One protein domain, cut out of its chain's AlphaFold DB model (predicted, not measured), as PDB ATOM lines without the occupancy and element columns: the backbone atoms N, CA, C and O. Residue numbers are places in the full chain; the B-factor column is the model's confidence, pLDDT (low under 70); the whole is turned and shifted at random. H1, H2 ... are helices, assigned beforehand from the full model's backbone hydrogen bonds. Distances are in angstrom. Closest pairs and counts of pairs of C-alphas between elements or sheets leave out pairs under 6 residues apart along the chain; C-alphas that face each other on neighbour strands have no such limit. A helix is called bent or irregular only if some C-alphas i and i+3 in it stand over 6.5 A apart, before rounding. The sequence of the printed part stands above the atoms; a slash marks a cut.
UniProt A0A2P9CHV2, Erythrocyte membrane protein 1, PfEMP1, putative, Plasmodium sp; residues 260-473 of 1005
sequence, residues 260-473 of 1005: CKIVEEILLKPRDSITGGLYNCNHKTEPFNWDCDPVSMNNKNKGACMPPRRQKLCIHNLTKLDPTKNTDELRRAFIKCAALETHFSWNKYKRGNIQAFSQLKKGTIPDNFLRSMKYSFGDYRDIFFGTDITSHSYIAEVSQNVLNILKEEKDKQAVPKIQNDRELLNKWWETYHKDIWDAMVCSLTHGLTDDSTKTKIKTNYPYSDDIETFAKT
ATOM      1  N   CYS A 260      17.620  24.124   3.128       92.69
ATOM      2  CA  CYS A 260      16.161  24.216   2.967       92.69
ATOM      3  C   CYS A 260      15.566  25.516   3.538       92.69
ATOM      4  O   CYS A 260      14.624  26.026   2.946       92.69
ATOM      5  N   LYS A 261      16.138  26.095   4.607       93.69
ATOM      6  CA  LYS A 261      15.663  27.378   5.158       93.69
ATOM      7  C   LYS A 261      15.912  28.525   4.186       93.69
ATOM      8  O   LYS A 261      15.001  29.290   3.896       93.69
ATOM      9  N   ILE A 262      17.115  28.572   3.609       93.00
ATOM     10  CA  ILE A 262      17.465  29.534   2.555       93.00
ATOM     11  C   ILE A 262      16.464  29.406   1.391       93.00
ATOM     12  O   ILE A 262      15.992  30.410   0.869       93.00
ATOM     13  N   VAL A 263      16.102  28.178   1.000       94.06
ATOM     14  CA  VAL A 263      15.116  27.918  -0.064       94.06
ATOM     15  C   VAL A 263      13.706  28.387   0.304       94.06
ATOM     16  O   VAL A 263      13.060  29.026  -0.525       94.06
ATOM     17  N   GLU A 264      13.239  28.116   1.522       91.25
ATOM     18  CA  GLU A 264      11.952  28.604   2.038       91.25
ATOM     19  C   GLU A 264      11.907  30.145   2.018       91.25
ATOM     20  O   GLU A 264      10.996  30.727   1.429       91.25
ATOM     21  N   GLU A 265      12.939  30.823   2.535       91.00
ATOM     22  CA  GLU A 265      13.044  32.291   2.516       91.00
ATOM     23  C   GLU A 265      13.027  32.904   1.107       91.00
ATOM     24  O   GLU A 265      12.533  34.021   0.932       91.00
ATOM     25  N   ILE A 266      13.584  32.206   0.110       91.44
ATOM     26  CA  ILE A 266      13.618  32.642  -1.295       91.44
ATOM     27  C   ILE A 266      12.255  32.465  -1.962       91.44
ATOM     28  O   ILE A 266      11.808  33.361  -2.678       91.44
ATOM     29  N   LEU A 267      11.616  31.308  -1.769       89.81
ATOM     30  CA  LEU A 267      10.363  30.962  -2.443       89.81
ATOM     31  C   LEU A 267       9.142  31.654  -1.817       89.81
ATOM     32  O   LEU A 267       8.126  31.795  -2.492       89.81
ATOM     33  N   LEU A 268       9.269  32.152  -0.583       87.75
ATOM     34  CA  LEU A 268       8.310  33.058   0.060       87.75
ATOM     35  C   LEU A 268       8.436  34.527  -0.390       87.75
ATOM     36  O   LEU A 268       7.639  35.359   0.046       87.75
ATOM     37  N   LYS A 269       9.430  34.909  -1.212       83.12
ATOM     38  CA  LYS A 269       9.577  36.320  -1.607       83.12
ATOM     39  C   LYS A 269       8.457  36.796  -2.531       83.12
ATOM     40  O   LYS A 269       8.005  36.037  -3.392       83.12
ATOM     41  N   PRO A 270       8.072  38.088  -2.426       78.44
ATOM     42  CA  PRO A 270       7.218  38.707  -3.418       78.44
ATOM     43  C   PRO A 270       7.836  38.554  -4.807       78.44
ATOM     44  O   PRO A 270       9.050  38.588  -5.026       78.44
ATOM     45  N   ARG A 271       6.923  38.314  -5.729       81.31
ATOM     46  CA  ARG A 271       7.118  37.673  -7.015       81.31
ATOM     47  C   ARG A 271       7.143  38.780  -8.080       81.31
ATOM     48  O   ARG A 271       6.135  39.462  -8.227       81.31
ATOM     49  N   ASP A 272       8.248  38.959  -8.819       78.38
ATOM     50  CA  ASP A 272       8.428  40.078  -9.774       78.38
ATOM     51  C   ASP A 272       7.202  40.358 -10.671       78.38
ATOM     52  O   ASP A 272       6.678  39.459 -11.334       78.38
ATOM     53  N   SER A 273       6.759  41.614 -10.706       68.62
ATOM     54  CA  SER A 273       5.418  41.970 -11.188       68.62
ATOM     55  C   SER A 273       5.249  42.004 -12.717       68.62
ATOM     56  O   SER A 273       4.149  42.290 -13.193       68.62
ATOM     57  N   ILE A 274       6.320  41.724 -13.473       71.12
ATOM     58  CA  ILE A 274       6.342  41.726 -14.946       71.12
ATOM     59  C   ILE A 274       6.733  40.342 -15.484       71.12
ATOM     60  O   ILE A 274       6.022  39.756 -16.293       71.12
ATOM     61  N   THR A 275       7.864  39.793 -15.035       72.25
ATOM     62  CA  THR A 275       8.542  38.662 -15.703       72.25
ATOM     63  C   THR A 275       8.064  37.272 -15.285       72.25
ATOM     64  O   THR A 275       8.499  36.261 -15.843       72.25
ATOM     65  N   GLY A 276       7.263  37.175 -14.222       70.62
ATOM     66  CA  GLY A 276       7.046  35.894 -13.551       70.62
ATOM     67  C   GLY A 276       8.290  35.373 -12.796       70.62
ATOM     68  O   GLY A 276       8.257  34.289 -12.213       70.62
ATOM     69  N   GLY A 277       9.388  36.129 -12.739       73.25
ATOM     70  CA  GLY A 277      10.637  35.709 -12.108       73.25
ATOM     71  C   GLY A 277      10.702  35.860 -10.585       73.25
ATOM     72  O   GLY A 277       9.779  36.358  -9.930       73.25
ATOM     73  N   LEU A 278      11.832  35.407 -10.040       79.38
ATOM     74  CA  LEU A 278      12.334  35.632  -8.679       79.38
ATOM     75  C   LEU A 278      13.855  35.836  -8.770       79.38
ATOM     76  O   LEU A 278      14.529  35.068  -9.454       79.38
ATOM     77  N   TYR A 279      14.401  36.863  -8.106       77.56
ATOM     78  CA  TYR A 279      15.831  37.232  -8.178       77.56
ATOM     79  C   TYR A 279      16.390  37.286  -9.621       77.56
ATOM     80  O   TYR A 279      17.493  36.810  -9.890       77.56
ATOM     81  N   ASN A 280      15.602  37.840 -10.552       83.25
ATOM     82  CA  ASN A 280      15.892  37.940 -11.992       83.25
ATOM     83  C   ASN A 280      16.158  36.594 -12.703       83.25
ATOM     84  O   ASN A 280      16.743  36.557 -13.784       83.25
ATOM     85  N   CYS A 281      15.705  35.486 -12.115       88.38
ATOM     86  CA  CYS A 281      15.549  34.204 -12.791       88.38
ATOM     87  C   CYS A 281      14.071  33.990 -13.129       88.38
ATOM     88  O   CYS A 281      13.219  34.033 -12.242       88.38
ATOM     89  N   ASN A 282      13.783  33.758 -14.410       87.75
ATOM     90  CA  ASN A 282      12.424  33.732 -14.954       87.75
ATOM     91  C   ASN A 282      11.929  32.295 -15.200       87.75
ATOM     92  O   ASN A 282      12.690  31.324 -15.116       87.75
ATOM     93  N   HIS A 283      10.645  32.155 -15.544       85.81
ATOM     94  CA  HIS A 283      10.089  30.886 -16.021       85.81
ATOM     95  C   HIS A 283      10.840  30.368 -17.260       85.81
ATOM     96  O   HIS A 283      11.304  31.142 -18.093       85.81
ATOM     97  N   LYS A 284      10.926  29.040 -17.409       88.50
ATOM     98  CA  LYS A 284      11.513  28.413 -18.601       88.50
ATOM     99  C   LYS A 284      10.474  28.380 -19.727       88.50
ATOM    100  O   LYS A 284       9.606  27.507 -19.725       88.50
ATOM    101  N   THR A 285      10.554  29.332 -20.649       76.44
ATOM    102  CA  THR A 285       9.680  29.468 -21.828       76.44
ATOM    103  C   THR A 285      10.424  29.154 -23.127       76.44
ATOM    104  O   THR A 285      11.654  29.202 -23.161       76.44
ATOM    105  N   GLU A 286       9.655  28.839 -24.170       66.38
ATOM    106  CA  GLU A 286      10.114  28.660 -25.557       66.38
ATOM    107  C   GLU A 286      10.875  29.897 -26.098       66.38
ATOM    108  O   GLU A 286      10.742  30.987 -25.527       66.38
ATOM    109  N   PRO A 287      11.643  29.767 -27.200       55.16
ATOM    110  CA  PRO A 287      11.960  28.528 -27.925       55.16
ATOM    111  C   PRO A 287      13.052  27.693 -27.238       55.16
ATOM    112  O   PRO A 287      14.057  28.231 -26.768       55.16
ATOM    113  N   PHE A 288      12.893  26.368 -27.226       71.38
ATOM    114  CA  PHE A 288      13.902  25.419 -26.730       71.38
ATOM    115  C   PHE A 288      14.801  24.842 -27.844       71.38
ATOM    116  O   PHE A 288      14.990  23.632 -27.932       71.38
ATOM    117  N   ASN A 289      15.372  25.692 -28.702       89.62
ATOM    118  CA  ASN A 289      16.323  25.250 -29.733       89.62
ATOM    119  C   ASN A 289      17.750  25.091 -29.185       89.62
ATOM    120  O   ASN A 289      18.199  25.887 -28.360       89.62
ATOM    121  N   TRP A 290      18.475  24.083 -29.677       95.00
ATOM    122  CA  TRP A 290      19.908  23.927 -29.430       95.00
ATOM    123  C   TRP A 290      20.697  25.014 -30.164       95.00
ATOM    124  O   TRP A 290      20.463  25.285 -31.338       95.00
ATOM    125  N   ASP A 291      21.631  25.642 -29.453       94.56
ATOM    126  CA  ASP A 291      22.494  26.701 -29.982       94.56
ATOM    127  C   ASP A 291      23.835  26.082 -30.385       94.56
ATOM    128  O   ASP A 291      24.700  25.845 -29.546       94.56
ATOM    129  N   CYS A 292      23.978  25.764 -31.670       94.56
ATOM    130  CA  CYS A 292      25.214  25.242 -32.255       94.56
ATOM    131  C   CYS A 292      26.078  26.337 -32.910       94.56
ATOM    132  O   CYS A 292      26.938  26.012 -33.734       94.56
ATOM    133  N   ASP A 293      25.843  27.621 -32.615       92.94
ATOM    134  CA  ASP A 293      26.572  28.710 -33.266       92.94
ATOM    135  C   ASP A 293      28.034  28.773 -32.764       92.94
ATOM    136  O   ASP A 293      28.285  28.868 -31.557       92.94
ATOM    137  N   PRO A 294      29.048  28.767 -33.653       91.56
ATOM    138  CA  PRO A 294      30.441  28.971 -33.266       91.56
ATOM    139  C   PRO A 294      30.749  30.264 -32.485       91.56
ATOM    140  O   PRO A 294      31.860  30.355 -31.955       91.56
ATOM    141  N   VAL A 295      29.844  31.254 -32.414       92.75
ATOM    142  CA  VAL A 295      30.000  32.469 -31.585       92.75
ATOM    143  C   VAL A 295      29.481  32.319 -30.151       92.75
ATOM    144  O   VAL A 295      29.922  33.070 -29.278       92.75
ATOM    145  N   SER A 296      28.589  31.362 -29.861       92.00
ATOM    146  CA  SER A 296      28.094  31.107 -28.494       92.00
ATOM    147  C   SER A 296      29.079  30.280 -27.654       92.00
ATOM    148  O   SER A 296      29.054  30.312 -26.419       92.00
ATOM    149  N   MET A 297      30.022  29.611 -28.325       95.44
ATOM    150  CA  MET A 297      31.127  28.846 -27.741       95.44
ATOM    151  C   MET A 297      32.425  29.655 -27.697       95.44
ATOM    152  O   MET A 297      32.738  30.419 -28.610       95.44
ATOM    153  N   ASN A 298      33.258  29.446 -26.673       92.38
ATOM    154  CA  ASN A 298      34.609  30.008 -26.690       92.38
ATOM    155  C   ASN A 298      35.474  29.362 -27.791       92.38
ATOM    156  O   ASN A 298      35.224  28.242 -28.238       92.38
ATOM    157  N   ASN A 299      36.539  30.054 -28.217       88.81
ATOM    158  CA  ASN A 299      37.353  29.660 -29.379       88.81
ATOM    159  C   ASN A 299      37.962  28.241 -29.318       88.81
ATOM    160  O   ASN A 299      38.350  27.721 -30.358       88.81
ATOM    161  N   LYS A 300      38.039  27.603 -28.141       89.31
ATOM    162  CA  LYS A 300      38.532  26.221 -27.976       89.31
ATOM    163  C   LYS A 300      37.429  25.156 -28.105       89.31
ATOM    164  O   LYS A 300      37.732  23.965 -28.097       89.31
ATOM    165  N   ASN A 301      36.163  25.574 -28.188       93.25
ATOM    166  CA  ASN A 301      34.983  24.711 -28.099       93.25
ATOM    167  C   ASN A 301      33.956  24.893 -29.226       93.25
ATOM    168  O   ASN A 301      32.870  24.324 -29.149       93.25
ATOM    169  N   LYS A 302      34.317  25.610 -30.297       93.38
ATOM    170  CA  LYS A 302      33.546  25.645 -31.551       93.38
ATOM    171  C   LYS A 302      33.211  24.221 -32.017       93.38
ATOM    172  O   LYS A 302      34.069  23.341 -31.963       93.38
ATOM    173  N   GLY A 303      31.964  24.001 -32.432       92.31
ATOM    174  CA  GLY A 303      31.422  22.671 -32.739       92.31
ATOM    175  C   GLY A 303      30.747  21.954 -31.558       92.31
ATOM    176  O   GLY A 303      30.282  20.831 -31.716       92.31
ATOM    177  N   ALA A 304      30.676  22.573 -30.376       96.75
ATOM    178  CA  ALA A 304      29.717  22.186 -29.340       96.75
ATOM    179  C   ALA A 304      28.350  22.835 -29.610       96.75
ATOM    180  O   ALA A 304      28.292  23.900 -30.221       96.75
ATOM    181  N   CYS A 305      27.273  22.229 -29.103       96.88
ATOM    182  CA  CYS A 305      25.938  22.826 -29.079       96.88
ATOM    183  C   CYS A 305      25.497  23.075 -27.627       96.88
ATOM    184  O   CYS A 305      25.692  22.218 -26.764       96.88
ATOM    185  N   MET A 306      24.911  24.240 -27.341       96.56
ATOM    186  CA  MET A 306      24.455  24.638 -26.010       96.56
ATOM    187  C   MET A 306      23.027  24.128 -25.752       96.56
ATOM    188  O   MET A 306      22.115  24.514 -26.496       96.56
ATOM    189  N   PRO A 307      22.790  23.348 -24.678       96.19
ATOM    190  CA  PRO A 307      21.453  22.899 -24.319       96.19
ATOM    191  C   PRO A 307      20.513  24.089 -24.072       96.19
ATOM    192  O   PRO A 307      20.915  25.039 -23.390       96.19
ATOM    193  N   PRO A 308      19.232  24.026 -24.481       94.38
ATOM    194  CA  PRO A 308      18.252  25.074 -24.179       94.38
ATOM    195  C   PRO A 308      18.135  25.362 -22.672       94.38
ATOM    196  O   PRO A 308      17.980  26.503 -22.232       94.38
ATOM    197  N   ARG A 309      18.286  24.311 -21.853       95.06
ATOM    198  CA  ARG A 309      18.378  24.384 -20.388       95.06
ATOM    199  C   ARG A 309      19.556  25.251 -19.919       95.06
ATOM    200  O   ARG A 309      19.378  26.061 -19.012       95.06
ATOM    201  N   ARG A 310      20.739  25.115 -20.534       95.38
ATOM    202  CA  ARG A 310      21.950  25.886 -20.199       95.38
ATOM    203  C   ARG A 310      21.839  27.347 -20.634       95.38
ATOM    204  O   ARG A 310      22.270  28.219 -19.879       95.38
ATOM    205  N   GLN A 311      21.254  27.614 -21.804       93.38
ATOM    206  CA  GLN A 311      20.999  28.978 -22.291       93.38
ATOM    207  C   GLN A 311      20.097  29.764 -21.323       93.38
ATOM    208  O   GLN A 311      20.288  30.958 -21.110       93.38
ATOM    209  N   LYS A 312      19.115  29.089 -20.706       92.44
ATOM    210  CA  LYS A 312      18.168  29.682 -19.745       92.44
ATOM    211  C   LYS A 312      18.527  29.405 -18.270       92.44
ATOM    212  O   LYS A 312      17.647  29.529 -17.414       92.44
ATOM    213  N   LEU A 313      19.762  29.003 -17.947       95.38
ATOM    214  CA  LEU A 313      20.184  28.620 -16.586       95.38
ATOM    215  C   LEU A 313      20.107  29.812 -15.610       95.38
ATOM    216  O   LEU A 313      20.558  30.914 -15.919       95.38
ATOM    217  N   CYS A 314      19.561  29.610 -14.407       95.81
ATOM    218  CA  CYS A 314      19.470  30.668 -13.395       95.81
ATOM    219  C   CYS A 314      20.851  30.998 -12.800       95.81
ATOM    220  O   CYS A 314      21.303  30.321 -11.884       95.81
ATOM    221  N   ILE A 315      21.527  32.035 -13.300       95.31
ATOM    222  CA  ILE A 315      22.894  32.405 -12.869       95.31
ATOM    223  C   ILE A 315      23.008  33.808 -12.247       95.31
ATOM    224  O   ILE A 315      24.097  34.211 -11.848       95.31
ATOM    225  N   HIS A 316      21.906  34.555 -12.122       92.75
ATOM    226  CA  HIS A 316      21.938  35.987 -11.788       92.75
ATOM    227  C   HIS A 316      22.660  36.327 -10.471       92.75
ATOM    228  O   HIS A 316      23.469  37.249 -10.432       92.75
ATOM    229  N   ASN A 317      22.421  35.572  -9.390       91.88
ATOM    230  CA  ASN A 317      23.082  35.843  -8.104       91.88
ATOM    231  C   ASN A 317      24.592  35.530  -8.131       91.88
ATOM    232  O   ASN A 317      25.315  36.014  -7.268       91.88
ATOM    233  N   LEU A 318      25.067  34.739  -9.102       93.38
ATOM    234  CA  LEU A 318      26.490  34.455  -9.312       93.38
ATOM    235  C   LEU A 318      27.151  35.537 -10.173       93.38
ATOM    236  O   LEU A 318      28.223  36.025  -9.832       93.38
ATOM    237  N   THR A 319      26.487  35.973 -11.247       91.25
ATOM    238  CA  THR A 319      26.989  37.035 -12.141       91.25
ATOM    239  C   THR A 319      26.870  38.442 -11.540       91.25
ATOM    240  O   THR A 319      27.428  39.396 -12.078       91.25
ATOM    241  N   LYS A 320      26.164  38.582 -10.409       89.38
ATOM    242  CA  LYS A 320      26.110  39.786  -9.560       89.38
ATOM    243  C   LYS A 320      26.741  39.587  -8.177       89.38
ATOM    244  O   LYS A 320      26.476  40.374  -7.271       89.38
ATOM    245  N   LEU A 321      27.575  38.558  -8.008       87.25
ATOM    246  CA  LEU A 321      28.337  38.357  -6.778       87.25
ATOM    247  C   LEU A 321      29.463  39.399  -6.675       87.25
ATOM    248  O   LEU A 321      30.387  39.419  -7.487       87.25
ATOM    249  N   ASP A 322      29.371  40.252  -5.660       82.69
ATOM    250  CA  ASP A 322      30.388  41.240  -5.297       82.69
ATOM    251  C   ASP A 322      31.647  40.524  -4.745       82.69
ATOM    252  O   ASP A 322      31.534  39.744  -3.793       82.69
ATOM    253  N   PRO A 323      32.845  40.747  -5.324       78.62
ATOM    254  CA  PRO A 323      34.064  40.035  -4.939       78.62
ATOM    255  C   PRO A 323      34.613  40.425  -3.557       78.62
ATOM    256  O   PRO A 323      35.512  39.745  -3.072       78.62
ATOM    257  N   THR A 324      34.090  41.477  -2.915       75.94
ATOM    258  CA  THR A 324      34.487  41.901  -1.554       75.94
ATOM    259  C   THR A 324      33.732  41.162  -0.439       75.94
ATOM    260  O   THR A 324      33.957  41.404   0.752       75.94
ATOM    261  N   LYS A 325      32.802  40.267  -0.801       76.31
ATOM    262  CA  LYS A 325      31.950  39.532   0.144       76.31
ATOM    263  C   LYS A 325      32.635  38.308   0.755       76.31
ATOM    264  O   LYS A 325      33.762  37.956   0.428       76.31
ATOM    265  N   ASN A 326      31.944  37.680   1.704       83.81
ATOM    266  CA  ASN A 326      32.408  36.499   2.434       83.81
ATOM    267  C   ASN A 326      31.926  35.181   1.787       83.81
ATOM    268  O   ASN A 326      31.095  35.171   0.871       83.81
ATOM    269  N   THR A 327      32.436  34.045   2.267       86.56
ATOM    270  CA  THR A 327      32.098  32.726   1.712       86.56
ATOM    271  C   THR A 327      30.674  32.269   2.023       86.56
ATOM    272  O   THR A 327      30.130  31.471   1.256       86.56
ATOM    273  N   ASP A 328      30.030  32.802   3.066       88.75
ATOM    274  CA  ASP A 328      28.610  32.560   3.341       88.75
ATOM    275  C   ASP A 328      27.701  33.255   2.306       88.75
ATOM    276  O   ASP A 328      26.702  32.671   1.883       88.75
ATOM    277  N   GLU A 329      28.037  34.462   1.835       90.19
ATOM    278  CA  GLU A 329      27.320  35.119   0.730       90.19
ATOM    279  C   GLU A 329      27.517  34.374  -0.598       90.19
ATOM    280  O   GLU A 329      26.537  34.108  -1.296       90.19
ATOM    281  N   LEU A 330      28.746  33.945  -0.902       93.75
ATOM    282  CA  LEU A 330      29.062  33.063  -2.033       93.75
ATOM    283  C   LEU A 330      28.240  31.755  -1.986       93.75
ATOM    284  O   LEU A 330      27.601  31.378  -2.971       93.75
ATOM    285  N   ARG A 331      28.181  31.093  -0.822       94.88
ATOM    286  CA  ARG A 331      27.361  29.891  -0.583       94.88
ATOM    287  C   ARG A 331      25.877  30.172  -0.817       94.88
ATOM    288  O   ARG A 331      25.217  29.430  -1.546       94.88
ATOM    289  N   ARG A 332      25.350  31.269  -0.258       93.88
ATOM    290  CA  ARG A 332      23.959  31.707  -0.474       93.88
ATOM    291  C   ARG A 332      23.674  32.009  -1.947       93.88
ATOM    292  O   ARG A 332      22.568  31.722  -2.393       93.88
ATOM    293  N   ALA A 333      24.623  32.549  -2.712       94.81
ATOM    294  CA  ALA A 333      24.446  32.843  -4.137       94.81
ATOM    295  C   ALA A 333      24.298  31.569  -4.992       94.81
ATOM    296  O   ALA A 333      23.386  31.500  -5.824       94.81
ATOM    297  N   PHE A 334      25.118  30.540  -4.740       96.19
ATOM    298  CA  PHE A 334      24.976  29.226  -5.384       96.19
ATOM    299  C   PHE A 334      23.673  28.523  -4.986       96.19
ATOM    300  O   PHE A 334      22.936  28.072  -5.864       96.19
ATOM    301  N   ILE A 335      23.342  28.500  -3.689       96.62
ATOM    302  CA  ILE A 335      22.080  27.939  -3.177       96.62
ATOM    303  C   ILE A 335      20.870  28.635  -3.821       96.62
ATOM    304  O   ILE A 335      19.972  27.953  -4.314       96.62
ATOM    305  N   LYS A 336      20.867  29.977  -3.899       95.44
ATOM    306  CA  LYS A 336      19.817  30.763  -4.573       95.44
ATOM    307  C   LYS A 336      19.628  30.344  -6.024       95.44
ATOM    308  O   LYS A 336      18.504  30.073  -6.440       95.44
ATOM    309  N   CYS A 337      20.718  30.286  -6.781       96.69
ATOM    310  CA  CYS A 337      20.676  29.946  -8.198       96.69
ATOM    311  C   CYS A 337      20.164  28.519  -8.431       96.69
ATOM    312  O   CYS A 337      19.175  28.339  -9.139       96.69
ATOM    313  N   ALA A 338      20.756  27.518  -7.774       97.88
ATOM    314  CA  ALA A 338      20.382  26.114  -7.954       97.88
ATOM    315  C   ALA A 338      18.947  25.801  -7.478       97.88
ATOM    316  O   ALA A 338      18.228  25.014  -8.107       97.88
ATOM    317  N   ALA A 339      18.486  26.456  -6.407       97.12
ATOM    318  CA  ALA A 339      17.110  26.339  -5.935       97.12
ATOM    319  C   ALA A 339      16.104  26.936  -6.928       97.12
ATOM    320  O   ALA A 339      15.139  26.263  -7.296       97.12
ATOM    321  N   LEU A 340      16.324  28.170  -7.391       96.25
ATOM    322  CA  LEU A 340      15.437  28.839  -8.349       96.25
ATOM    323  C   LEU A 340      15.431  28.137  -9.710       96.25
ATOM    324  O   LEU A 340      14.369  27.975 -10.309       96.25
ATOM    325  N   GLU A 341      16.584  27.642 -10.163       97.56
ATOM    326  CA  GLU A 341      16.688  26.779 -11.341       97.56
ATOM    327  C   GLU A 341      15.757  25.576 -11.230       97.56
ATOM    328  O   GLU A 341      14.886  25.378 -12.079       97.56
ATOM    329  N   THR A 342      15.884  24.818 -10.139       97.62
ATOM    330  CA  THR A 342      15.073  23.618  -9.918       97.62
ATOM    331  C   THR A 342      13.587  23.960  -9.802       97.62
ATOM    332  O   THR A 342      12.759  23.235 -10.346       97.62
ATOM    333  N   HIS A 343      13.238  25.095  -9.185       95.62
ATOM    334  CA  HIS A 343      11.856  25.566  -9.075       95.62
ATOM    335  C   HIS A 343      11.229  25.843 -10.450       95.62
ATOM    336  O   HIS A 343      10.184  25.285 -10.796       95.62
ATOM    337  N   PHE A 344      11.867  26.689 -11.267       94.38
ATOM    338  CA  PHE A 344      11.325  27.072 -12.573       94.38
ATOM    339  C   PHE A 344      11.367  25.921 -13.583       94.38
ATOM    340  O   PHE A 344      10.410  25.752 -14.345       94.38
ATOM    341  N   SER A 345      12.407  25.086 -13.554       94.75
ATOM    342  CA  SER A 345      12.506  23.903 -14.415       94.75
ATOM    343  C   SER A 345      11.514  22.803 -14.008       94.75
ATOM    344  O   SER A 345      10.910  22.191 -14.888       94.75
ATOM    345  N   TRP A 346      11.219  22.615 -12.714       95.38
ATOM    346  CA  TRP A 346      10.115  21.748 -12.269       95.38
ATOM    347  C   TRP A 346       8.749  22.287 -12.713       95.38
ATOM    348  O   TRP A 346       7.892  21.529 -13.172       95.38
ATOM    349  N   ASN A 347       8.554  23.608 -12.642       91.00
ATOM    350  CA  ASN A 347       7.331  24.260 -13.107       91.00
ATOM    351  C   ASN A 347       7.112  24.123 -14.626       91.00
ATOM    352  O   ASN A 347       5.958  24.001 -15.034       91.00
ATOM    353  N   LYS A 348       8.174  24.078 -15.449       90.44
ATOM    354  CA  LYS A 348       8.086  23.650 -16.861       90.44
ATOM    355  C   LYS A 348       7.749  22.159 -16.950       90.44
ATOM    356  O   LYS A 348       6.741  21.798 -17.552       90.44
ATOM    357  N   TYR A 349       8.556  21.300 -16.326       90.50
ATOM    358  CA  TYR A 349       8.460  19.843 -16.468       90.50
ATOM    359  C   TYR A 349       7.067  19.294 -16.122       90.50
ATOM    360  O   TYR A 349       6.510  18.492 -16.868       90.50
ATOM    361  N   LYS A 350       6.458  19.772 -15.030       88.00
ATOM    362  CA  LYS A 350       5.133  19.312 -14.583       88.00
ATOM    363  C   LYS A 350       3.970  19.751 -15.489       88.00
ATOM    364  O   LYS A 350       2.929  19.109 -15.448       88.00
ATOM    365  N   ARG A 351       4.131  20.806 -16.308       82.25
ATOM    366  CA  ARG A 351       3.120  21.226 -17.305       82.25
ATOM    367  C   ARG A 351       3.054  20.237 -18.472       82.25
ATOM    368  O   ARG A 351       1.966  19.848 -18.869       82.25
ATOM    369  N   GLY A 352       4.211  19.787 -18.965       70.31
ATOM    370  CA  GLY A 352       4.304  18.765 -20.019       70.31
ATOM    371  C   GLY A 352       4.157  17.318 -19.528       70.31
ATOM    372  O   GLY A 352       4.117  16.397 -20.337       70.31
ATOM    373  N   ASN A 353       4.095  17.081 -18.212       77.44
ATOM    374  CA  ASN A 353       4.030  15.737 -17.638       77.44
ATOM    375  C   ASN A 353       3.080  15.678 -16.430       77.44
ATOM    376  O   ASN A 353       3.493  15.782 -15.272       77.44
ATOM    377  N   ILE A 354       1.800  15.436 -16.722       76.06
ATOM    378  CA  ILE A 354       0.692  15.346 -15.752       76.06
ATOM    379  C   ILE A 354       0.983  14.324 -14.632       76.06
ATOM    380  O   ILE A 354       0.606  14.518 -13.475       76.06
ATOM    381  N   GLN A 355       1.705  13.239 -14.937       85.62
ATOM    382  CA  GLN A 355       2.023  12.197 -13.956       85.62
ATOM    383  C   GLN A 355       3.201  12.556 -13.035       85.62
ATOM    384  O   GLN A 355       3.323  11.956 -11.963       85.62
ATOM    385  N   ALA A 356       4.046  13.530 -13.393       89.69
ATOM    386  CA  ALA A 356       5.268  13.868 -12.659       89.69
ATOM    387  C   ALA A 356       5.004  14.228 -11.188       89.69
ATOM    388  O   ALA A 356       5.665  13.710 -10.286       89.69
ATOM    389  N   PHE A 357       3.996  15.062 -10.917       88.31
ATOM    390  CA  PHE A 357       3.646  15.454  -9.547       88.31
ATOM    391  C   PHE A 357       3.086  14.277  -8.730       88.31
ATOM    392  O   PHE A 357       3.342  14.171  -7.530       88.31
ATOM    393  N   SER A 358       2.398  13.339  -9.385       89.81
ATOM    394  CA  SER A 358       1.900  12.096  -8.782       89.81
ATOM    395  C   SER A 358       2.996  11.052  -8.532       89.81
ATOM    396  O   SER A 358       2.808  10.172  -7.692       89.81
ATOM    397  N   GLN A 359       4.141  11.137  -9.219       92.00
ATOM    398  CA  GLN A 359       5.358  10.386  -8.877       92.00
ATOM    399  C   GLN A 359       6.075  11.039  -7.687       92.00
ATOM    400  O   GLN A 359       6.378  10.353  -6.708       92.00
ATOM    401  N   LEU A 360       6.227  12.371  -7.700       93.94
ATOM    402  CA  LEU A 360       6.857  13.109  -6.601       93.94
ATOM    403  C   LEU A 360       6.106  12.896  -5.275       93.94
ATOM    404  O   LEU A 360       6.723  12.550  -4.272       93.94
ATOM    405  N   LYS A 361       4.766  12.952  -5.287       91.31
ATOM    406  CA  LYS A 361       3.902  12.614  -4.134       91.31
ATOM    407  C   LYS A 361       4.037  11.173  -3.615       91.31
ATOM    408  O   LYS A 361       3.579  10.894  -2.516       91.31
ATOM    409  N   LYS A 362       4.643  10.249  -4.370       92.44
ATOM    410  CA  LYS A 362       4.959   8.880  -3.911       92.44
ATOM    411  C   LYS A 362       6.369   8.771  -3.316       92.44
ATOM    412  O   LYS A 362       6.739   7.705  -2.819       92.44
ATOM    413  N   GLY A 363       7.148   9.853  -3.328       93.12
ATOM    414  CA  GLY A 363       8.537   9.899  -2.870       93.12
ATOM    415  C   GLY A 363       9.562   9.504  -3.936       93.12
ATOM    416  O   GLY A 363      10.601   8.937  -3.590       93.12
ATOM    417  N   THR A 364       9.252   9.762  -5.211       94.31
ATOM    418  CA  THR A 364      10.074   9.400  -6.377       94.31
ATOM    419  C   THR A 364      10.209  10.605  -7.310       94.31
ATOM    420  O   THR A 364       9.207  11.115  -7.807       94.31
ATOM    421  N   ILE A 365      11.436  11.060  -7.562       95.19
ATOM    422  CA  ILE A 365      11.720  12.075  -8.586       95.19
ATOM    423  C   ILE A 365      11.658  11.382  -9.962       95.19
ATOM    424  O   ILE A 365      12.300  10.343 -10.112       95.19
ATOM    425  N   PRO A 366      10.925  11.913 -10.961       93.12
ATOM    426  CA  PRO A 366      10.905  11.348 -12.312       93.12
ATOM    427  C   PRO A 366      12.305  11.332 -12.943       93.12
ATOM    428  O   PRO A 366      12.977  12.365 -12.963       93.12
ATOM    429  N   ASP A 367      12.731  10.196 -13.505       89.38
ATOM    430  CA  ASP A 367      14.121   9.983 -13.952       89.38
ATOM    431  C   ASP A 367      14.629  11.058 -14.928       89.38
ATOM    432  O   ASP A 367      15.754  11.535 -14.791       89.38
ATOM    433  N   ASN A 368      13.807  11.490 -15.892       88.75
ATOM    434  CA  ASN A 368      14.195  12.539 -16.848       88.75
ATOM    435  C   ASN A 368      14.401  13.899 -16.156       88.75
ATOM    436  O   ASN A 368      15.307  14.646 -16.521       88.75
ATOM    437  N   PHE A 369      13.608  14.212 -15.124       94.56
ATOM    438  CA  PHE A 369      13.808  15.431 -14.342       94.56
ATOM    439  C   PHE A 369      15.065  15.335 -13.468       94.56
ATOM    440  O   PHE A 369      15.835  16.289 -13.396       94.56
ATOM    441  N   LEU A 370      15.334  14.164 -12.880       94.62
ATOM    442  CA  LEU A 370      16.567  13.919 -12.129       94.62
ATOM    443  C   LEU A 370      17.821  14.050 -13.013       94.62
ATOM    444  O   LEU A 370      18.823  14.604 -12.561       94.62
ATOM    445  N   ARG A 371      17.772  13.606 -14.281       92.81
ATOM    446  CA  ARG A 371      18.854  13.862 -15.252       92.81
ATOM    447  C   ARG A 371      19.020  15.359 -15.522       92.81
ATOM    448  O   ARG A 371      20.131  15.862 -15.403       92.81
ATOM    449  N   SER A 372      17.928  16.092 -15.758       94.88
ATOM    450  CA  SER A 372      17.952  17.557 -15.924       94.88
ATOM    451  C   SER A 372      18.573  18.289 -14.717       94.88
ATOM    452  O   SER A 372      19.409  19.177 -14.894       94.88
ATOM    453  N   MET A 373      18.261  17.857 -13.485       97.44
ATOM    454  CA  MET A 373      18.915  18.355 -12.263       97.44
ATOM    455  C   MET A 373      20.426  18.085 -12.268       97.44
ATOM    456  O   MET A 373      21.202  18.994 -11.974       97.44
ATOM    457  N   LYS A 374      20.868  16.871 -12.636       96.81
ATOM    458  CA  LYS A 374      22.301  16.545 -12.748       96.81
ATOM    459  C   LYS A 374      23.012  17.414 -13.795       96.81
ATOM    460  O   LYS A 374      24.097  17.914 -13.505       96.81
ATOM    461  N   TYR A 375      22.418  17.631 -14.973       97.88
ATOM    462  CA  TYR A 375      23.004  18.490 -16.012       97.88
ATOM    463  C   TYR A 375      23.188  19.938 -15.520       97.88
ATOM    464  O   TYR A 375      24.294  20.473 -15.614       97.88
ATOM    465  N   SER A 376      22.165  20.546 -14.902       98.31
ATOM    466  CA  SER A 376      22.289  21.895 -14.319       98.31
ATOM    467  C   SER A 376      23.277  21.965 -13.150       98.31
ATOM    468  O   SER A 376      24.010  22.945 -13.046       98.31
ATOM    469  N   PHE A 377      23.360  20.936 -12.301       98.50
ATOM    470  CA  PHE A 377      24.370  20.866 -11.240       98.50
ATOM    471  C   PHE A 377      25.802  20.839 -11.807       98.50
ATOM    472  O   PHE A 377      26.671  21.569 -11.328       98.50
ATOM    473  N   GLY A 378      26.035  20.062 -12.871       98.12
ATOM    474  CA  GLY A 378      27.307  20.055 -13.595       98.12
ATOM    475  C   GLY A 378      27.663  21.418 -14.194       98.12
ATOM    476  O   GLY A 378      28.809  21.845 -14.106       98.12
ATOM    477  N   ASP A 379      26.688  22.141 -14.746       98.50
ATOM    478  CA  ASP A 379      26.943  23.469 -15.312       98.50
ATOM    479  C   ASP A 379      27.267  24.514 -14.231       98.50
ATOM    480  O   ASP A 379      28.195  25.299 -14.411       98.50
ATOM    481  N   TYR A 380      26.610  24.482 -13.063       98.44
ATOM    482  CA  TYR A 380      27.033  25.310 -11.920       98.44
ATOM    483  C   TYR A 380      28.458  24.997 -11.463       98.44
ATOM    484  O   TYR A 380      29.198  25.910 -11.093       98.44
ATOM    485  N   ARG A 381      28.851  23.721 -11.506       97.56
ATOM    486  CA  ARG A 381      30.207  23.286 -11.174       97.56
ATOM    487  C   ARG A 381      31.239  23.841 -12.165       97.56
ATOM    488  O   ARG A 381      32.273  24.343 -11.734       97.56
ATOM    489  N   ASP A 382      30.962  23.818 -13.467       98.00
ATOM    490  CA  ASP A 382      31.876  24.385 -14.471       98.00
ATOM    491  C   ASP A 382      31.961  25.916 -14.421       98.00
ATOM    492  O   ASP A 382      33.047  26.475 -14.578       98.00
ATOM    493  N   ILE A 383      30.856  26.601 -14.112       97.62
ATOM    494  CA  ILE A 383      30.850  28.049 -13.846       97.62
ATOM    495  C   ILE A 383      31.704  28.376 -12.607       97.62
ATOM    496  O   ILE A 383      32.475  29.335 -12.623       97.62
ATOM    497  N   PHE A 384      31.628  27.564 -11.547       97.00
ATOM    498  CA  PHE A 384      32.461  27.716 -10.348       97.00
ATOM    499  C   PHE A 384      33.962  27.520 -10.639       97.00
ATOM    500  O   PHE A 384      34.786  28.337 -10.222       97.00
ATOM    501  N   PHE A 385      34.329  26.467 -11.378       96.19
ATOM    502  CA  PHE A 385      35.725  26.131 -11.691       96.19
ATOM    503  C   PHE A 385      36.322  26.887 -12.894       96.19
ATOM    504  O   PHE A 385      37.502  26.691 -13.193       96.19
ATOM    505  N   GLY A 386      35.547  27.729 -13.588       95.25
ATOM    506  CA  GLY A 386      36.012  28.447 -14.781       95.25
ATOM    507  C   GLY A 386      36.227  27.528 -15.989       95.25
ATOM    508  O   GLY A 386      37.020  27.840 -16.877       95.25
ATOM    509  N   THR A 387      35.551  26.377 -16.005       95.31
ATOM    510  CA  THR A 387      35.609  25.359 -17.065       95.31
ATOM    511  C   THR A 387      34.393  25.378 -17.994       95.31
ATOM    512  O   THR A 387      34.314  24.544 -18.895       95.31
ATOM    513  N   ASP A 388      33.475  26.339 -17.822       97.19
ATOM    514  CA  ASP A 388      32.334  26.525 -18.722       97.19
ATOM    515  C   ASP A 388      32.791  26.936 -20.137       97.19
ATOM    516  O   ASP A 388      33.717  27.735 -20.311       97.19
ATOM    517  N   ILE A 389      32.168  26.354 -21.165       96.56
ATOM    518  CA  ILE A 389      32.646  26.434 -22.552       96.56
ATOM    519  C   ILE A 389      31.986  27.533 -23.395       96.56
ATOM    520  O   ILE A 389      32.352  27.693 -24.562       96.56
ATOM    521  N   THR A 390      31.064  28.314 -22.822       94.94
ATOM    522  CA  THR A 390      30.425  29.444 -23.523       94.94
ATOM    523  C   THR A 390      31.397  30.604 -23.785       94.94
ATOM    524  O   THR A 390      32.465  30.701 -23.177       94.94
ATOM    525  N   SER A 391      31.048  31.492 -24.718       92.56
ATOM    526  CA  SER A 391      31.810  32.710 -25.046       92.56
ATOM    527  C   SER A 391      31.539  33.895 -24.104       92.56
ATOM    528  O   SER A 391      32.215  34.921 -24.183       92.56
ATOM    529  N   HIS A 392      30.555  33.776 -23.213       89.62
ATOM    530  CA  HIS A 392      30.057  34.861 -22.369       89.62
ATOM    531  C   HIS A 392      31.057  35.283 -21.273       89.62
ATOM    532  O   HIS A 392      31.212  34.591 -20.264       89.62
ATOM    533  N   SER A 393      31.689  36.459 -21.417       87.88
ATOM    534  CA  SER A 393      32.701  36.959 -20.462       87.88
ATOM    535  C   SER A 393      32.184  37.017 -19.021       87.88
ATOM    536  O   SER A 393      32.836  36.503 -18.115       87.88
ATOM    537  N   TYR A 394      30.958  37.513 -18.836       89.69
ATOM    538  CA  TYR A 394      30.295  37.658 -17.537       89.69
ATOM    539  C   TYR A 394      30.050  36.323 -16.807       89.69
ATOM    540  O   TYR A 394      29.693  36.326 -15.629       89.69
ATOM    541  N   ILE A 395      30.219  35.180 -17.486       92.94
ATOM    542  CA  ILE A 395      30.188  33.839 -16.886       92.94
ATOM    543  C   ILE A 395      31.601  33.408 -16.474       92.94
ATOM    544  O   ILE A 395      31.785  32.920 -15.361       92.94
ATOM    545  N   ALA A 396      32.612  33.653 -17.313       89.62
ATOM    546  CA  ALA A 396      34.017  33.408 -16.967       89.62
ATOM    547  C   ALA A 396      34.487  34.265 -15.770       89.62
ATOM    548  O   ALA A 396      35.234  33.789 -14.914       89.62
ATOM    549  N   GLU A 397      33.989  35.500 -15.666       92.25
ATOM    550  CA  GLU A 397      34.219  36.418 -14.541       92.25
ATOM    551  C   GLU A 397      33.760  35.839 -13.185       92.25
ATOM    552  O   GLU A 397      34.368  36.146 -12.156       92.25
ATOM    553  N   VAL A 398      32.752  34.951 -13.158       94.50
ATOM    554  CA  VAL A 398      32.241  34.347 -11.912       94.50
ATOM    555  C   VAL A 398      33.342  33.587 -11.174       94.50
ATOM    556  O   VAL A 398      33.551  33.829  -9.987       94.50
ATOM    557  N   SER A 399      34.090  32.715 -11.859       94.19
ATOM    558  CA  SER A 399      35.159  31.928 -11.224       94.19
ATOM    559  C   SER A 399      36.291  32.812 -10.682       94.19
ATOM    560  O   SER A 399      36.851  32.535  -9.618       94.19
ATOM    561  N   GLN A 400      36.580  33.940 -11.341       91.88
ATOM    562  CA  GLN A 400      37.555  34.909 -10.842       91.88
ATOM    563  C   GLN A 400      37.052  35.642  -9.587       91.88
ATOM    564  O   GLN A 400      37.814  35.806  -8.633       91.88
ATOM    565  N   ASN A 401      35.773  36.026  -9.537       92.69
ATOM    566  CA  ASN A 401      35.173  36.647  -8.351       92.69
ATOM    567  C   ASN A 401      35.122  35.669  -7.164       92.69
ATOM    568  O   ASN A 401      35.473  36.045  -6.046       92.69
ATOM    569  N   VAL A 402      34.794  34.396  -7.417       93.69
ATOM    570  CA  VAL A 402      34.904  33.297  -6.442       93.69
ATOM    571  C   VAL A 402      36.337  33.189  -5.902       93.69
ATOM    572  O   VAL A 402      36.538  33.174  -4.688       93.69
ATOM    573  N   LEU A 403      37.346  33.151  -6.781       91.69
ATOM    574  CA  LEU A 403      38.755  33.081  -6.382       91.69
ATOM    575  C   LEU A 403      39.197  34.273  -5.526       91.69
ATOM    576  O   LEU A 403      40.005  34.089  -4.616       91.69
ATOM    577  N   ASN A 404      38.681  35.474  -5.795       91.12
ATOM    578  CA  ASN A 404      39.009  36.677  -5.030       91.12
ATOM    579  C   ASN A 404      38.458  36.586  -3.593       91.12
ATOM    580  O   ASN A 404      39.234  36.696  -2.643       91.12
ATOM    581  N   ILE A 405      37.170  36.251  -3.439       91.12
ATOM    582  CA  ILE A 405      36.501  36.029  -2.140       91.12
ATOM    583  C   ILE A 405      37.268  35.005  -1.287       91.12
ATOM    584  O   ILE A 405      37.564  35.237  -0.112       91.12
ATOM    585  N   LEU A 406      37.643  33.872  -1.892       90.25
ATOM    586  CA  LEU A 406      38.345  32.791  -1.193       90.25
ATOM    587  C   LEU A 406      39.770  33.170  -0.756       90.25
ATOM    588  O   LEU A 406      40.269  32.636   0.240       90.25
ATOM    589  N   LYS A 407      40.440  34.071  -1.483       88.12
ATOM    590  CA  LYS A 407      41.768  34.589  -1.115       88.12
ATOM    591  C   LYS A 407      41.665  35.589   0.032       88.12
ATOM    592  O   LYS A 407      42.392  35.453   1.014       88.12
ATOM    593  N   GLU A 408      40.713  36.516  -0.045       83.12
ATOM    594  CA  GLU A 408      40.478  37.503   1.009       83.12
ATOM    595  C   GLU A 408      40.193  36.867   2.380       83.12
ATOM    596  O   GLU A 408      40.715  37.330   3.393       83.12
ATOM    597  N   GLU A 409      39.384  35.804   2.447       78.69
ATOM    598  CA  GLU A 409      39.132  35.116   3.721       78.69
ATOM    599  C   GLU A 409      40.355  34.389   4.274       78.69
ATOM    600  O   GLU A 409      40.565  34.371   5.488       78.69
ATOM    601  N   LYS A 410      41.189  33.815   3.404       75.38
ATOM    602  CA  LYS A 410      42.423  33.148   3.823       75.38
ATOM    603  C   LYS A 410      43.399  34.139   4.459       75.38
ATOM    604  O   LYS A 410      43.966  33.837   5.512       75.38
ATOM    605  N   ASP A 411      43.563  35.315   3.860       72.38
ATOM    606  CA  ASP A 411      44.456  36.354   4.381       72.38
ATOM    607  C   ASP A 411      43.946  36.912   5.726       72.38
ATOM    608  O   ASP A 411      44.744  37.181   6.626       72.38
ATOM    609  N   LYS A 412      42.619  36.952   5.933       72.00
ATOM    610  CA  LYS A 412      41.976  37.277   7.223       72.00
ATOM    611  C   LYS A 412      42.200  36.205   8.316       72.00
ATOM    612  O   LYS A 412      42.019  36.510   9.492       72.00
ATOM    613  N   GLN A 413      42.616  34.979   7.971       67.50
ATOM    614  CA  GLN A 413      42.820  33.859   8.916       67.50
ATOM    615  C   GLN A 413      44.292  33.575   9.292       67.50
ATOM    616  O   GLN A 413      44.547  32.673  10.089       67.50
ATOM    617  N   ALA A 414      45.268  34.315   8.746       58.91
ATOM    618  CA  ALA A 414      46.705  34.177   9.053       58.91
ATOM    619  C   ALA A 414      47.304  32.754   8.873       58.91
ATOM    620  O   ALA A 414      48.311  32.398   9.492       58.91
ATOM    621  N   VAL A 415      46.704  31.930   8.005       55.34
ATOM    622  CA  VAL A 415      47.133  30.542   7.743       55.34
ATOM    623  C   VAL A 415      48.376  30.513   6.831       55.34
ATOM    624  O   VAL A 415      48.430  31.275   5.861       55.34
ATOM    625  N   PRO A 416      49.371  29.626   7.066       56.97
ATOM    626  CA  PRO A 416      50.554  29.503   6.211       56.97
ATOM    627  C   PRO A 416      50.264  29.283   4.715       56.97
ATOM    628  O   PRO A 416      49.221  28.761   4.310       56.97
ATOM    629  N   LYS A 417      51.225  29.669   3.866       61.16
ATOM    630  CA  LYS A 417      51.102  29.634   2.400       61.16
ATOM    631  C   LYS A 417      51.062  28.204   1.834       61.16
ATOM    632  O   LYS A 417      52.101  27.653   1.500       61.16
ATOM    633  N   ILE A 418      49.851  27.685   1.641       55.78
ATOM    634  CA  ILE A 418      49.506  26.549   0.762       55.78
ATOM    635  C   ILE A 418      48.283  26.952  -0.083       55.78
ATOM    636  O   ILE A 418      47.408  27.654   0.431       55.78
ATOM    637  N   GLN A 419      48.112  26.560  -1.344       63.81
ATOM    638  CA  GLN A 419      49.040  26.384  -2.475       63.81
ATOM    639  C   GLN A 419      48.117  26.288  -3.706       63.81
ATOM    640  O   GLN A 419      47.115  25.607  -3.592       63.81
ATOM    641  N   ASN A 420      48.395  26.943  -4.843       80.00
ATOM    642  CA  ASN A 420      47.573  26.859  -6.076       80.00
ATOM    643  C   ASN A 420      46.070  27.263  -5.948       80.00
ATOM    644  O   ASN A 420      45.289  26.705  -5.182       80.00
ATOM    645  N   ASP A 421      45.613  28.182  -6.802       88.19
ATOM    646  CA  ASP A 421      44.206  28.615  -6.888       88.19
ATOM    647  C   ASP A 421      43.206  27.446  -7.029       88.19
ATOM    648  O   ASP A 421      42.094  27.497  -6.498       88.19
ATOM    649  N   ARG A 422      43.614  26.345  -7.675       89.75
ATOM    650  CA  ARG A 422      42.767  25.159  -7.851       89.75
ATOM    651  C   ARG A 422      42.532  24.362  -6.563       89.75
ATOM    652  O   ARG A 422      41.455  23.792  -6.413       89.75
ATOM    653  N   GLU A 423      43.477  24.329  -5.621       89.69
ATOM    654  CA  GLU A 423      43.263  23.655  -4.325       89.69
ATOM    655  C   GLU A 423      42.266  24.436  -3.460       89.69
ATOM    656  O   GLU A 423      41.456  23.842  -2.749       89.69
ATOM    657  N   LEU A 424      42.287  25.767  -3.568       89.88
ATOM    658  CA  LEU A 424      41.376  26.669  -2.868       89.88
ATOM    659  C   LEU A 424      39.925  26.500  -3.356       89.88
ATOM    660  O   LEU A 424      39.023  26.322  -2.534       89.88
ATOM    661  N   LEU A 425      39.718  26.464  -4.680       93.56
ATOM    662  CA  LEU A 425      38.423  26.136  -5.293       93.56
ATOM    663  C   LEU A 425      37.955  24.726  -4.911       93.56
ATOM    664  O   LEU A 425      36.823  24.564  -4.458       93.56
ATOM    665  N   ASN A 426      38.830  23.717  -5.029       93.44
ATOM    666  CA  ASN A 426      38.515  22.342  -4.635       93.44
ATOM    667  C   ASN A 426      38.047  22.280  -3.174       93.44
ATOM    668  O   ASN A 426      36.995  21.717  -2.903       93.44
ATOM    669  N   LYS A 427      38.776  22.893  -2.228       93.00
ATOM    670  CA  LYS A 427      38.421  22.861  -0.801       93.00
ATOM    671  C   LYS A 427      37.034  23.454  -0.531       93.00
ATOM    672  O   LYS A 427      36.287  22.892   0.268       93.00
ATOM    673  N   TRP A 428      36.680  24.567  -1.179       94.38
ATOM    674  CA  TRP A 428      35.347  25.158  -1.025       94.38
ATOM    675  C   TRP A 428      34.265  24.273  -1.657       94.38
ATOM    676  O   TRP A 428      33.261  23.990  -1.005       94.38
ATOM    677  N   TRP A 429      34.493  23.759  -2.874       95.75
ATOM    678  CA  TRP A 429      33.549  22.852  -3.539       95.75
ATOM    679  C   TRP A 429      33.302  21.593  -2.710       95.75
ATOM    680  O   TRP A 429      32.156  21.278  -2.413       95.75
ATOM    681  N   GLU A 430      34.359  20.915  -2.257       93.56
ATOM    682  CA  GLU A 430      34.289  19.712  -1.413       93.56
ATOM    683  C   GLU A 430      33.630  19.967  -0.036       93.56
ATOM    684  O   GLU A 430      33.181  19.024   0.614       93.56
ATOM    685  N   THR A 431      33.501  21.234   0.389       94.19
ATOM    686  CA  THR A 431      32.742  21.625   1.591       94.19
ATOM    687  C   THR A 431      31.248  21.824   1.295       94.19
ATOM    688  O   THR A 431      30.412  21.342   2.056       94.19
ATOM    689  N   TYR A 432      30.894  22.514   0.202       95.38
ATOM    690  CA  TYR A 432      29.534  23.042  -0.006       95.38
ATOM    691  C   TYR A 432      28.747  22.446  -1.184       95.38
ATOM    692  O   TYR A 432      27.562  22.746  -1.328       95.38
ATOM    693  N   HIS A 433      29.318  21.551  -1.998       94.62
ATOM    694  CA  HIS A 433      28.586  20.901  -3.099       94.62
ATOM    695  C   HIS A 433      27.311  20.170  -2.626       94.62
ATOM    696  O   HIS A 433      26.306  20.136  -3.340       94.62
ATOM    697  N   LYS A 434      27.325  19.639  -1.391       96.19
ATOM    698  CA  LYS A 434      26.186  18.933  -0.778       96.19
ATOM    699  C   LYS A 434      25.048  19.892  -0.469       96.19
ATOM    700  O   LYS A 434      23.903  19.551  -0.731       96.19
ATOM    701  N   ASP A 435      25.365  21.100  -0.004       96.38
ATOM    702  CA  ASP A 435      24.383  22.151   0.269       96.38
ATOM    703  C   ASP A 435      23.701  22.651  -1.010       96.38
ATOM    704  O   ASP A 435      22.502  22.932  -1.005       96.38
ATOM    705  N   ILE A 436      24.453  22.737  -2.113       97.62
ATOM    706  CA  ILE A 436      23.926  23.126  -3.428       97.62
ATOM    707  C   ILE A 436      22.941  22.061  -3.933       97.62
ATOM    708  O   ILE A 436      21.831  22.405  -4.333       97.62
ATOM    709  N   TRP A 437      23.301  20.773  -3.866       98.06
ATOM    710  CA  TRP A 437      22.391  19.682  -4.241       98.06
ATOM    711  C   TRP A 437      21.173  19.586  -3.312       98.06
ATOM    712  O   TRP A 437      20.042  19.478  -3.785       98.06
ATOM    713  N   ASP A 438      21.380  19.701  -1.996       96.69
ATOM    714  CA  ASP A 438      20.299  19.756  -1.012       96.69
ATOM    715  C   ASP A 438      19.309  20.873  -1.354       96.69
ATOM    716  O   ASP A 438      18.108  20.622  -1.368       96.69
ATOM    717  N   ALA A 439      19.782  22.077  -1.695       97.44
ATOM    718  CA  ALA A 439      18.925  23.196  -2.084       97.44
ATOM    719  C   ALA A 439      18.053  22.891  -3.318       97.44
ATOM    720  O   ALA A 439      16.880  23.273  -3.350       97.44
ATOM    721  N   MET A 440      18.581  22.155  -4.302       98.38
ATOM    722  CA  MET A 440      17.795  21.677  -5.448       98.38
ATOM    723  C   MET A 440      16.672  20.732  -4.985       98.38
ATOM    724  O   MET A 440      15.512  20.910  -5.362       98.38
ATOM    725  N   VAL A 441      16.978  19.774  -4.102       97.38
ATOM    726  CA  VAL A 441      15.994  18.816  -3.564       97.38
ATOM    727  C   VAL A 441      14.959  19.493  -2.647       97.38
ATOM    728  O   VAL A 441      13.765  19.200  -2.757       97.38
ATOM    729  N   CYS A 442      15.365  20.442  -1.794       96.00
ATOM    730  CA  CYS A 442      14.453  21.266  -0.989       96.00
ATOM    731  C   CYS A 442      13.487  22.047  -1.903       96.00
ATOM    732  O   CYS A 442      12.278  22.037  -1.690       96.00
ATOM    733  N   SER A 443      14.004  22.674  -2.968       96.44
ATOM    734  CA  SER A 443      13.213  23.491  -3.899       96.44
ATOM    735  C   SER A 443      12.177  22.673  -4.675       96.44
ATOM    736  O   SER A 443      11.008  23.057  -4.759       96.44
ATOM    737  N   LEU A 444      12.569  21.491  -5.163       96.50
ATOM    738  CA  LEU A 444      11.659  20.535  -5.798       96.50
ATOM    739  C   LEU A 444      10.520  20.096  -4.857       96.50
ATOM    740  O   LEU A 444       9.383  19.907  -5.292       96.50
ATOM    741  N   THR A 445      10.819  19.929  -3.566       94.38
ATOM    742  CA  THR A 445       9.876  19.398  -2.567       94.38
ATOM    743  C   THR A 445       9.075  20.464  -1.812       94.38
ATOM    744  O   THR A 445       8.128  20.110  -1.110       94.38
ATOM    745  N   HIS A 446       9.360  21.755  -2.022       90.44
ATOM    746  CA  HIS A 446       8.639  22.889  -1.425       90.44
ATOM    747  C   HIS A 446       7.117  22.830  -1.660       90.44
ATOM    748  O   HIS A 446       6.329  23.130  -0.771       90.44
ATOM    749  N   GLY A 447       6.685  22.375  -2.843       85.25
ATOM    750  CA  GLY A 447       5.267  22.223  -3.207       85.25
ATOM    751  C   GLY A 447       4.554  20.993  -2.621       85.25
ATOM    752  O   GLY A 447       3.505  20.605  -3.141       85.25
ATOM    753  N   LEU A 448       5.121  20.332  -1.608       90.06
ATOM    754  CA  LEU A 448       4.524  19.187  -0.915       90.06
ATOM    755  C   LEU A 448       4.072  19.586   0.496       90.06
ATOM    756  O   LEU A 448       4.802  20.250   1.226       90.06
ATOM    757  N   THR A 449       2.894  19.123   0.911       86.81
ATOM    758  CA  THR A 449       2.352  19.349   2.265       86.81
ATOM    759  C   THR A 449       2.677  18.229   3.258       86.81
ATOM    760  O   THR A 449       2.487  18.410   4.453       86.81
ATOM    761  N   ASP A 450       3.159  17.078   2.783       90.38
ATOM    762  CA  ASP A 450       3.541  15.936   3.620       90.38
ATOM    763  C   ASP A 450       5.062  15.888   3.826       90.38
ATOM    764  O   ASP A 450       5.826  15.519   2.926       90.38
ATOM    765  N   ASP A 451       5.495  16.220   5.040       90.00
ATOM    766  CA  ASP A 451       6.903  16.209   5.438       90.00
ATOM    767  C   ASP A 451       7.514  14.799   5.465       90.00
ATOM    768  O   ASP A 451       8.732  14.659   5.322       90.00
ATOM    769  N   SER A 452       6.704  13.737   5.582       91.69
ATOM    770  CA  SER A 452       7.210  12.363   5.486       91.69
ATOM    771  C   SER A 452       7.650  12.032   4.056       91.69
ATOM    772  O   SER A 452       8.731  11.469   3.865       91.69
ATOM    773  N   THR A 453       6.911  12.490   3.037       92.44
ATOM    774  CA  THR A 453       7.337  12.417   1.633       92.44
ATOM    775  C   THR A 453       8.522  13.340   1.340       92.44
ATOM    776  O   THR A 453       9.448  12.890   0.665       92.44
ATOM    777  N   LYS A 454       8.580  14.573   1.878       92.94
ATOM    778  CA  LYS A 454       9.781  15.436   1.741       92.94
ATOM    779  C   LYS A 454      11.032  14.734   2.278       92.94
ATOM    780  O   LYS A 454      12.038  14.624   1.578       92.94
ATOM    781  N   THR A 455      10.935  14.195   3.496       92.81
ATOM    782  CA  THR A 455      12.014  13.458   4.170       92.81
ATOM    783  C   THR A 455      12.422  12.239   3.352       92.81
ATOM    784  O   THR A 455      13.598  12.076   3.045       92.81
ATOM    785  N   LYS A 456      11.451  11.435   2.899       94.50
ATOM    786  CA  LYS A 456      11.681  10.275   2.029       94.50
ATOM    787  C   LYS A 456      12.419  10.649   0.741       94.50
ATOM    788  O   LYS A 456      13.339   9.936   0.362       94.50
ATOM    789  N   ILE A 457      12.057  11.747   0.073       95.00
ATOM    790  CA  ILE A 457      12.758  12.202  -1.139       95.00
ATOM    791  C   ILE A 457      14.198  12.587  -0.799       95.00
ATOM    792  O   ILE A 457      15.115  12.113  -1.465       95.00
ATOM    793  N   LYS A 458      14.425  13.359   0.269       93.06
ATOM    794  CA  LYS A 458      15.784  13.736   0.682       93.06
ATOM    795  C   LYS A 458      16.650  12.529   1.074       93.06
ATOM    796  O   LYS A 458      17.834  12.505   0.764       93.06
ATOM    797  N   THR A 459      16.066  11.501   1.695       93.44
ATOM    798  CA  THR A 459      16.755  10.237   2.016       93.44
ATOM    799  C   THR A 459      16.982   9.344   0.789       93.44
ATOM    800  O   THR A 459      17.977   8.627   0.748       93.44
ATOM    801  N   ASN A 460      16.096   9.384  -0.213       94.25
ATOM    802  CA  ASN A 460      16.205   8.586  -1.442       94.25
ATOM    803  C   ASN A 460      17.145   9.200  -2.494       94.25
ATOM    804  O   ASN A 460      17.712   8.464  -3.298       94.25
ATOM    805  N   TYR A 461      17.286  10.529  -2.511       95.38
ATOM    806  CA  TYR A 461      18.078  11.280  -3.493       95.38
ATOM    807  C   TYR A 461      19.122  12.209  -2.832       95.38
ATOM    808  O   TYR A 461      19.185  13.397  -3.171       95.38
ATOM    809  N   PRO A 462      19.942  11.707  -1.882       94.75
ATOM    810  CA  PRO A 462      21.023  12.490  -1.297       94.75
ATOM    811  C   PRO A 462      22.086  12.804  -2.355       94.75
ATOM    812  O   PRO A 462      22.132  12.184  -3.420       94.75
ATOM    813  N   TYR A 463      22.989  13.728  -2.037       94.25
ATOM    814  CA  TYR A 463      24.217  13.865  -2.813       94.25
ATOM    815  C   TYR A 463      25.046  12.570  -2.738       94.25
ATOM    816  O   TYR A 463      25.169  11.969  -1.668       94.25
ATOM    817  N   SER A 464      25.634  12.162  -3.862       92.31
ATOM    818  CA  SER A 464      26.418  10.935  -4.001       92.31
ATOM    819  C   SER A 464      27.599  11.124  -4.952       92.31
ATOM    820  O   SER A 464      27.602  12.025  -5.793       92.31
ATOM    821  N   ASP A 465      28.582  10.231  -4.860       90.19
ATOM    822  CA  ASP A 465      29.789  10.279  -5.691       90.19
ATOM    823  C   ASP A 465      29.470  10.106  -7.194       90.19
ATOM    824  O   ASP A 465      30.166  10.666  -8.040       90.19
ATOM    825  N   ASP A 466      28.360   9.439  -7.544       90.00
ATOM    826  CA  ASP A 466      27.794   9.400  -8.906       90.00
ATOM    827  C   ASP A 466      27.481  10.801  -9.464       90.00
ATOM    828  O   ASP A 466      27.573  11.031 -10.670       90.00
ATOM    829  N   ILE A 467      27.025  11.730  -8.613       93.50
ATOM    830  CA  ILE A 467      26.672  13.100  -9.013       93.50
ATOM    831  C   ILE A 467      27.947  13.912  -9.237       93.50
ATOM    832  O   ILE A 467      28.032  14.635 -10.226       93.50
ATOM    833  N   GLU A 468      28.960  13.749  -8.385       92.62
ATOM    834  CA  GLU A 468      30.243  14.435  -8.554       92.62
ATOM    835  C   GLU A 468      31.045  13.898  -9.738       92.62
ATOM    836  O   GLU A 468      31.612  14.684 -10.489       92.62
ATOM    837  N   THR A 469      31.076  12.580  -9.943       92.88
ATOM    838  CA  THR A 469      31.741  11.945 -11.092       92.88
ATOM    839  C   THR A 469      31.107  12.415 -12.399       92.88
ATOM    840  O   THR A 469      31.818  12.836 -13.311       92.88
ATOM    841  N   PHE A 470      29.771  12.461 -12.450       94.12
ATOM    842  CA  PHE A 470      29.030  13.041 -13.567       94.12
ATOM    843  C   PHE A 470      29.326  14.539 -13.752       94.12
ATOM    844  O   PHE A 470      29.533  14.991 -14.870       94.12
ATOM    845  N   ALA A 471      29.385  15.325 -12.674       95.69
ATOM    846  CA  ALA A 471      29.672  16.760 -12.739       95.69
ATOM    847  C   ALA A 471      31.157  17.077 -13.041       95.69
ATOM    848  O   ALA A 471      31.486  18.180 -13.480       95.69
ATOM    849  N   LYS A 472      32.062  16.113 -12.828       95.56
ATOM    850  CA  LYS A 472      33.475  16.143 -13.239       95.56
ATOM    851  C   LYS A 472      33.668  15.791 -14.727       95.56
ATOM    852  O   LYS A 472      34.705  16.154 -15.282       95.56
ATOM    853  N   THR A 473      32.683  15.166 -15.389       95.62
ATOM    854  CA  THR A 473      32.713  14.884 -16.838       95.62
ATOM    855  C   THR A 473      32.771  16.192 -17.637       95.62
ATOM    856  O   THR A 473      31.963  17.082 -17.356       95.62
TER     857      THR A 473
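AT A GLANCE: This is residues 260 to 473 of the 1005 residues of the protein "Erythrocyte membrane protein 1, PfEMP1, putative" of Plasmodium sp (UniProt A0A2P9CHV2). Three helical segments, the long helix H4, H6 and the arm H8b, form an up-and-down bundle whose centres make a triangle; H7 and the arm H8a pack at the end where H4 begins and H6 ends, while H9 folds back on H8b. H1 packs on H4 and H8b, H10 packs on H6, and residues 411 to 420, of which 411 and 412 belong to H7, stick out at the turn between H7 and H8a. The printed part has 214 residues with ten named helices, H1 to H10 in order along the chain, and no named strand; the class is all helix. The whole is compact, with a radius of gyration of the C-alphas of 17.7 A and spans of 53 by 41 by 38 A.

IN THESE COORDINATES: Find C-alpha 327 at (32.098, 32.726, 1.712); from there H4, residues 327 to 352, runs 37.9 A to C-alpha 352 at (4.304, 18.765, -20.019). H6, residues 367 to 385, covers 27.1 A, and H7, residues 393 to 412, covers 29.2 A. H7 is neither bent nor irregular, but only just: C-alphas 396 and 399 are 6.0 A apart. H8, residues 421 to 445, was assigned as one helix by its hydrogen bonds but is bent: C-alphas 431 and 434 are 7.5 A apart. Its arms are H8a, residues 421 to 431, 15.9 A long, and H8b, residues 434 to 445, 16.4 A long, at a steep tilt of 46 degrees. The shorter helices are H1, residues 260 to 267; H2, residues 308 to 311; H3, residues 316 to 319; H5, residues 356 to 360; H9, residues 451 to 460; and H10, residues 465 to 472, which ends at C-alpha 472 (33.475, 16.143, -13.239).

HOW THE PARTS SIT: Start at H4, the hub, which touches six other helices. With residues 334 to 346 it touches H8b, closest at the C-alphas of Ala 339 and Met 440, 4.7 A, the same way at a shallow tilt of 34 degrees, only just short of steep. It touches H6, closest at the C-alphas of Thr 342 and Met 373, 6.9 A, opposite ways at a shallow tilt of 29 degrees. H6 and H8b are close but not clearly touching, with the C-alphas of Phe 377 and Trp 437 closest at 7.4 A. Look next at H7: its residues 395 to 402 touch residues 383 to 385 of H6, closest at the C-alphas of Ser 399 and Phe 384, 5.1 A. Residues 403 to 406 of H7 touch H8a about perpendicular, at 84 degrees, with the C-alphas of Leu 406 and Leu 424 closest at 7.0 A. H3 touches H4, with the C-alphas of Asn 317 and Ala 333 closest at 5.2 A. H1 touches residues 438 to 443 of H8b, with the C-alphas of Cys 260 and Cys 442 closest at 5.2 A. H8b and H9 form a helical hairpin, with the C-alphas of Thr 445 and Lys 454 closest at 5.9 A. H10 touches residues 374 to 381 of H6, with the C-alphas of Ala 471 and Gly 378 closest at 4.1 A. H2 and H6 only just touch, with 3 pairs of C-alphas within 8 A, the closest those of Arg 310 and Ser 376, 7.1 A. H4 and H5 touch only at the corner, and only just, with 3 such pairs, the closest the C-alphas of Lys 350 and Ala 356, 5.8 A. Every O i to N i+4 pair is within hydrogen-bond range in H1, H5, H6, H8a, H8b, H9 and H10; the figures are 20 of 22 in H4 and 13 of 16 in H7, and H2 and H3 are too short for such a pair.

THE WHOLE: The C-alphas of Ile 354 and Pro 416, 56.3 A apart, are the two farthest apart. The printed part has no cut, and its one long link joins H1 to H2 through residues 268 to 307. The mean pLDDT of the printed part is 89.7; residue 273, residues 286 to 287 and residues 413 to 419 are under 70.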